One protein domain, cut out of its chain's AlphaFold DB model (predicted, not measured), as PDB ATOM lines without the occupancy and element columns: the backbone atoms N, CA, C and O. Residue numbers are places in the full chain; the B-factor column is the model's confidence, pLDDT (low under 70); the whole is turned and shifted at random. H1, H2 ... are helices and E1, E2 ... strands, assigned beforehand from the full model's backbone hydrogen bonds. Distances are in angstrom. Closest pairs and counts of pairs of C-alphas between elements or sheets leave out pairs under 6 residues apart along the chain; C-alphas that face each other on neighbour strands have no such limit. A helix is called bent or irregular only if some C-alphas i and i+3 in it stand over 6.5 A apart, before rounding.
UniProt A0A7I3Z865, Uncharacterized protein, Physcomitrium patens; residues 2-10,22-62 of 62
ATOM      1  N   GLU A   2      34.208 -40.475   6.753       47.56
ATOM      2  CA  GLU A   2      33.229 -39.502   7.214       47.56
ATOM      3  C   GLU A   2      32.978 -39.762   8.695       47.56
ATOM      4  O   GLU A   2      32.484 -40.813   9.089       47.56
ATOM      5  N   ARG A   3      33.441 -38.815   9.509       65.69
ATOM      6  CA  ARG A   3      33.171 -38.718  10.940       65.69
ATOM      7  C   ARG A   3      31.708 -39.064  11.196       65.69
ATOM      8  O   ARG A   3      30.867 -38.581  10.440       65.69
ATOM      9  N   CYS A   4      31.401 -39.859  12.222       76.38
ATOM     10  CA  CYS A   4      30.036 -40.291  12.534       76.38
ATOM     11  C   CYS A   4      29.189 -39.095  13.012       76.38
ATOM     12  O   CYS A   4      28.888 -38.939  14.193       76.38
ATOM     13  N   LYS A   5      28.839 -38.204  12.079       78.00
ATOM     14  CA  LYS A   5      28.175 -36.916  12.310       78.00
ATOM     15  C   LYS A   5      26.741 -37.072  12.798       78.00
ATOM     16  O   LYS A   5      26.159 -36.086  13.204       78.00
ATOM     17  N   SER A   6      26.175 -38.273  12.726       88.19
ATOM     18  CA  SER A   6      24.803 -38.560  13.159       88.19
ATOM     19  C   SER A   6      24.739 -39.647  14.227       88.19
ATOM     20  O   SER A   6      23.649 -40.020  14.645       88.19
ATOM     21  N   LEU A   7      25.886 -40.175  14.664       90.19
ATOM     22  CA  LEU A   7      25.921 -41.186  15.712       90.19
ATOM     23  C   LEU A   7      25.725 -40.496  17.060       90.19
ATOM     24  O   LEU A   7      26.580 -39.712  17.460       90.19
ATOM     25  N   ILE A   8      24.600 -40.775  17.715       91.69
ATOM     26  CA  ILE A   8      24.221 -40.158  18.995       91.69
ATOM     27  C   ILE A   8      24.709 -40.996  20.181       91.69
ATOM     28  O   ILE A   8      25.205 -40.445  21.160       91.69
ATOM     29  N   SER A   9      24.621 -42.322  20.071       91.56
ATOM     30  CA  SER A   9      25.079 -43.279  21.078       91.56
ATOM     31  C   SER A   9      25.560 -44.572  20.416       91.56
ATOM     32  O   SER A   9      25.268 -44.829  19.244       91.56
ATOM     33  N   LEU A  10      26.302 -45.387  21.168       91.62
ATOM     34  CA  LEU A  10      26.652 -46.750  20.766       91.62
ATOM     35  C   LEU A  10      25.636 -47.755  21.330       91.62
ATOM     36  O   LEU A  10      25.068 -47.503  22.394       91.62
ATOM     37  N   THR A  22      40.855 -51.862  19.958       96.56
ATOM     38  CA  THR A  22      40.796 -50.463  19.530       96.56
ATOM     39  C   THR A  22      39.365 -50.048  19.217       96.56
ATOM     40  O   THR A  22      38.716 -50.640  18.359       96.56
ATOM     41  N   LEU A  23      38.912 -48.970  19.853       93.62
ATOM     42  CA  LEU A  23      37.662 -48.280  19.565       93.62
ATOM     43  C   LEU A  23      37.978 -46.819  19.227       93.62
ATOM     44  O   LEU A  23      38.353 -46.026  20.093       93.62
ATOM     45  N   ASN A  24      37.854 -46.466  17.947       92.81
ATOM     46  CA  ASN A  24      38.143 -45.123  17.447       92.81
ATOM     47  C   ASN A  24      36.868 -44.430  16.964       92.81
ATOM     48  O   ASN A  24      36.284 -44.806  15.953       92.81
ATOM     49  N   MET A  25      36.487 -43.379  17.679       91.38
ATOM     50  CA  MET A  25      35.343 -42.517  17.411       91.38
ATOM     51  C   MET A  25      35.779 -41.073  17.147       91.38
ATOM     52  O   MET A  25      35.006 -40.145  17.364       91.38
ATOM     53  N   ASN A  26      37.009 -40.850  16.675       91.50
ATOM     54  CA  ASN A  26      37.512 -39.505  16.413       91.50
ATOM     55  C   ASN A  26      36.534 -38.684  15.555       91.50
ATOM     56  O   ASN A  26      36.178 -39.056  14.433       91.50
ATOM     57  N   GLY A  27      36.136 -37.529  16.083       90.81
ATOM     58  CA  GLY A  27      35.302 -36.564  15.387       90.81
ATOM     59  C   GLY A  27      33.819 -36.919  15.312       90.81
ATOM     60  O   GLY A  27      33.136 -36.335  14.475       90.81
ATOM     61  N   CYS A  28      33.298 -37.837  16.132       92.69
ATOM     62  CA  CYS A  28      31.853 -38.086  16.217       92.69
ATOM     63  C   CYS A  28      31.153 -36.903  16.905       92.69
ATOM     64  O   CYS A  28      30.950 -36.889  18.115       92.69
ATOM     65  N   LEU A  29      30.825 -35.877  16.117       91.69
ATOM     66  CA  LEU A  29      30.347 -34.587  16.621       91.69
ATOM     67  C   LEU A  29      28.996 -34.666  17.331       91.69
ATOM     68  O   LEU A  29      28.756 -33.839  18.197       91.69
ATOM     69  N   SER A  30      28.138 -35.626  16.977       93.56
ATOM     70  CA  SER A  30      26.808 -35.787  17.580       93.56
ATOM     71  C   SER A  30      26.749 -36.838  18.680       93.56
ATOM     72  O   SER A  30      25.672 -37.053  19.227       93.56
ATOM     73  N   LEU A  31      27.874 -37.474  19.014       93.12
ATOM     74  CA  LEU A  31      27.924 -38.494  20.054       93.12
ATOM     75  C   LEU A  31      27.747 -37.816  21.411       93.12
ATOM     76  O   LEU A  31      28.596 -37.017  21.799       93.12
ATOM     77  N   THR A  32      26.653 -38.111  22.106       93.50
ATOM     78  CA  THR A  32      26.311 -37.478  23.389       93.50
ATOM     79  C   THR A  32      26.596 -38.378  24.580       93.50
ATOM     80  O   THR A  32      26.937 -37.875  25.652       93.50
ATOM     81  N   SER A  33      26.489 -39.694  24.393       91.19
ATOM     82  CA  SER A  33      26.672 -40.688  25.446       91.19
ATOM     83  C   SER A  33      27.341 -41.964  24.942       91.19
ATOM     84  O   SER A  33      27.406 -42.254  23.744       91.19
ATOM     85  N   LEU A  34      27.842 -42.734  25.901       92.19
ATOM     86  CA  LEU A  34      28.454 -44.038  25.706       92.19
ATOM     87  C   LEU A  34      27.771 -45.049  26.636       92.19
ATOM     88  O   LEU A  34      27.416 -44.673  27.754       92.19
ATOM     89  N   PRO A  35      27.589 -46.305  26.202       91.56
ATOM     90  CA  PRO A  35      27.000 -47.348  27.029       91.56
ATOM     91  C   PRO A  35      27.946 -47.723  28.173       91.56
ATOM     92  O   PRO A  35      29.170 -47.724  28.006       91.56
ATOM     93  N   ASN A  36      27.378 -48.072  29.328       91.06
ATOM     94  CA  ASN A  36      28.164 -48.534  30.477       91.06
ATOM     95  C   ASN A  36      28.863 -49.860  30.171       91.06
ATOM     96  O   ASN A  36      29.952 -50.110  30.666       91.06
ATOM     97  N   GLU A  37      28.288 -50.651  29.267       93.31
ATOM     98  CA  GLU A  37      28.812 -51.918  28.775       93.31
ATOM     99  C   GLU A  37      30.174 -51.788  28.071       93.31
ATOM    100  O   GLU A  37      30.801 -52.805  27.789       93.31
ATOM    101  N   LEU A  38      30.683 -50.571  27.825       92.38
ATOM    102  CA  LEU A  38      32.087 -50.375  27.443       92.38
ATOM    103  C   LEU A  38      33.072 -50.909  28.495       92.38
ATOM    104  O   LEU A  38      34.173 -51.297  28.111       92.38
ATOM    105  N   SER A  39      32.685 -50.992  29.773       91.00
ATOM    106  CA  SER A  39      33.496 -51.618  30.829       91.00
ATOM    107  C   SER A  39      33.756 -53.111  30.574       91.00
ATOM    108  O   SER A  39      34.757 -53.661  31.030       91.00
ATOM    109  N   ASN A  40      32.913 -53.766  29.765       95.12
ATOM    110  CA  ASN A  40      33.092 -55.166  29.373       95.12
ATOM    111  C   ASN A  40      34.179 -55.361  28.302       95.12
ATOM    112  O   ASN A  40      34.571 -56.498  28.022       95.12
ATOM    113  N   LEU A  41      34.681 -54.283  27.689       94.94
ATOM    114  CA  LEU A  41      35.753 -54.336  26.693       94.94
ATOM    115  C   LEU A  41      37.120 -54.537  27.362       94.94
ATOM    116  O   LEU A  41      38.017 -53.705  27.261       94.94
ATOM    117  N   THR A  42      37.296 -55.668  28.038       94.25
ATOM    118  CA  THR A  42      38.471 -55.963  28.873       94.25
ATOM    119  C   THR A  42      39.796 -56.017  28.110       94.25
ATOM    120  O   THR A  42      40.851 -55.836  28.711       94.25
ATOM    121  N   SER A  43      39.763 -56.242  26.791       97.06
ATOM    122  CA  SER A  43      40.958 -56.223  25.931       97.06
ATOM    123  C   SER A  43      41.239 -54.858  25.293       97.06
ATOM    124  O   SER A  43      42.156 -54.754  24.474       97.06
ATOM    125  N   LEU A  44      40.458 -53.818  25.609       95.88
ATOM    126  CA  LEU A  44      40.579 -52.507  24.977       95.88
ATOM    127  C   LEU A  44      41.866 -51.809  25.417       95.88
ATOM    128  O   LEU A  44      42.086 -51.536  26.591       95.88
ATOM    129  N   ILE A  45      42.711 -51.484  24.442       96.44
ATOM    130  CA  ILE A  45      43.990 -50.794  24.654       96.44
ATOM    131  C   ILE A  45      43.879 -49.340  24.203       96.44
ATOM    132  O   ILE A  45      44.426 -48.438  24.828       96.44
ATOM    133  N   THR A  46      43.186 -49.103  23.088       95.69
ATOM    134  CA  THR A  46      43.046 -47.768  22.505       95.69
ATOM    135  C   THR A  46      41.587 -47.361  22.456       95.69
ATOM    136  O   THR A  46      40.796 -47.939  21.712       95.69
ATOM    137  N   PHE A  47      41.255 -46.301  23.185       93.19
ATOM    138  CA  PHE A  47      39.959 -45.645  23.120       93.19
ATOM    139  C   PHE A  47      40.132 -44.187  22.689       93.19
ATOM    140  O   PHE A  47      40.748 -43.393  23.396       93.19
ATOM    141  N   ASN A  48      39.633 -43.829  21.502       92.38
ATOM    142  CA  ASN A  48      39.812 -42.493  20.932       92.38
ATOM    143  C   ASN A  48      38.468 -41.797  20.711       92.38
ATOM    144  O   ASN A  48      37.722 -42.149  19.803       92.38
ATOM    145  N   VAL A  49      38.209 -40.757  21.500       91.38
ATOM    146  CA  VAL A  49      37.045 -39.860  21.373       91.38
ATOM    147  C   VAL A  49      37.456 -38.422  21.046       91.38
ATOM    148  O   VAL A  49      36.704 -37.473  21.265       91.38
ATOM    149  N   CYS A  50      38.670 -38.221  20.523       90.69
ATOM    150  CA  CYS A  50      39.160 -36.889  20.187       90.69
ATOM    151  C   CYS A  50      38.233 -36.220  19.165       90.69
ATOM    152  O   CYS A  50      37.926 -36.781  18.116       90.69
ATOM    153  N   GLY A  51      37.813 -34.990  19.452       90.25
ATOM    154  CA  GLY A  51      36.908 -34.246  18.580       90.25
ATOM    155  C   GLY A  51      35.436 -34.662  18.672       90.25
ATOM    156  O   GLY A  51      34.658 -34.191  17.851       90.25
ATOM    157  N   CYS A  52      35.030 -35.495  19.636       92.12
ATOM    158  CA  CYS A  52      33.616 -35.703  19.978       92.12
ATOM    159  C   CYS A  52      33.109 -34.542  20.845       92.12
ATOM    160  O   CYS A  52      33.047 -34.644  22.065       92.12
ATOM    161  N   SER A  53      32.792 -33.407  20.221       90.94
ATOM    162  CA  SER A  53      32.472 -32.157  20.930       90.94
ATOM    163  C   SER A  53      31.182 -32.188  21.754       90.94
ATOM    164  O   SER A  53      31.036 -31.368  22.653       90.94
ATOM    165  N   SER A  54      30.244 -33.084  21.438       94.12
ATOM    166  CA  SER A  54      28.966 -33.205  22.152       94.12
ATOM    167  C   SER A  54      28.956 -34.283  23.234       94.12
ATOM    168  O   SER A  54      27.925 -34.452  23.881       94.12
ATOM    169  N   LEU A  55      30.067 -34.996  23.448       92.56
ATOM    170  CA  LEU A  55      30.140 -36.064  24.441       92.56
ATOM    171  C   LEU A  55      30.157 -35.455  25.847       92.56
ATOM    172  O   LEU A  55      31.079 -34.719  26.193       92.56
ATOM    173  N   ILE A  56      29.127 -35.749  26.643       88.25
ATOM    174  CA  ILE A  56      28.901 -35.085  27.938       88.25
ATOM    175  C   ILE A  56      29.648 -35.797  29.068       88.25
ATOM    176  O   ILE A  56      30.152 -35.153  29.987       88.25
ATOM    177  N   SER A  57      29.726 -37.125  29.008       84.62
ATOM    178  CA  SER A  57      30.352 -37.937  30.045       84.62
ATOM    179  C   SER A  57      30.981 -39.198  29.470       84.62
ATOM    180  O   SER A  57      30.566 -39.715  28.431       84.62
ATOM    181  N   LEU A  58      31.977 -39.708  30.191       84.50
ATOM    182  CA  LEU A  58      32.470 -41.066  30.012       84.50
ATOM    183  C   LEU A  58      31.648 -42.031  30.890       84.50
ATOM    184  O   LEU A  58      31.065 -41.587  31.882       84.50
ATOM    185  N   PRO A  59      31.575 -43.325  30.530       80.94
ATOM    186  CA  PRO A  59      31.033 -44.370  31.389       80.94
ATOM    187  C   PRO A  59      31.687 -44.348  32.771       80.94
ATOM    188  O   PRO A  59      32.898 -44.163  32.881       80.94
ATOM    189  N   ASN A  60      30.894 -44.573  33.817       71.75
ATOM    190  CA  ASN A  60      31.370 -44.517  35.205       71.75
ATOM    191  C   ASN A  60      32.263 -45.709  35.604       71.75
ATOM    192  O   ASN A  60      32.879 -45.663  36.663       71.75
ATOM    193  N   GLU A  61      32.304 -46.763  34.785       71.00
ATOM    194  CA  GLU A  61      32.982 -48.036  35.080       71.00
ATOM    195  C   GLU A  61      34.136 -48.357  34.111       71.00
ATOM    196  O   GLU A  61      34.502 -49.520  33.955       71.00
ATOM    197  N   LEU A  62      34.682 -47.344  33.427       58.25
ATOM    198  CA  LEU A  62      35.889 -47.489  32.595       58.25
ATOM    199  C   LEU A  62      37.169 -47.631  33.425       58.25
ATOM    200  O   LEU A  62      37.310 -46.897  34.430       58.25
TER     201      LEU A  62
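AT A GLANCE: This is residues 2 to 10 and 22 to 62 of the 62 residues of an uncharacterized protein of Physcomitrium patens (UniProt A0A7I3Z865). With little regular structure, the chain is wound in stacked turns, a short solenoid: strands E1 and E2 lie side by side in successive turns, and helix H1 lies on the turn between them. Residues 2 to 10 and 49 to 62 hold no named element. The 50 printed residues hold E1, H1, E2 in that order, 11 residues in all, class mixed; the two-stranded sheet, E1 = E2, is parallel. It is compact, radius of gyration of the C-alphas 10.5 A, spanning 27 by 18 by 14 A.

IN THESE COORDINATES: E1, residues 22 to 24, begins at C-alpha 22 (40.796, -50.463, 19.530). H1, residues 36 to 40, is 8.3 A long and neither bent nor irregular, but only just: C-alphas 36 and 39 are 6.2 A apart. E2, residues 46 to 48, ends at C-alpha 48 (39.812, -42.493, 20.932).

HOW THE PARTS SIT: E1 and E2 are parallel neighbours at 7 degrees; N 23 and O 46 are within hydrogen-bond range at 2.8 A. E1, H1, E2 form a strand-helix-strand unit, parallel neighbour strands with a helix between, its crossover right-handed. In H1, 0 of 1 O i to N i+4 pairs and 2 of 2 O i to N i+3 pairs are within range.

THE WHOLE: The C-alphas farthest apart, Glu 2 and Glu 61, are 29.1 A apart. Residues 11 to 21 are not printed; C-alphas 10 and 22 are 14.7 A apart across the cut. The link E1 to H1 is long. Residues 2, 3 and 62 have pLDDT under 70.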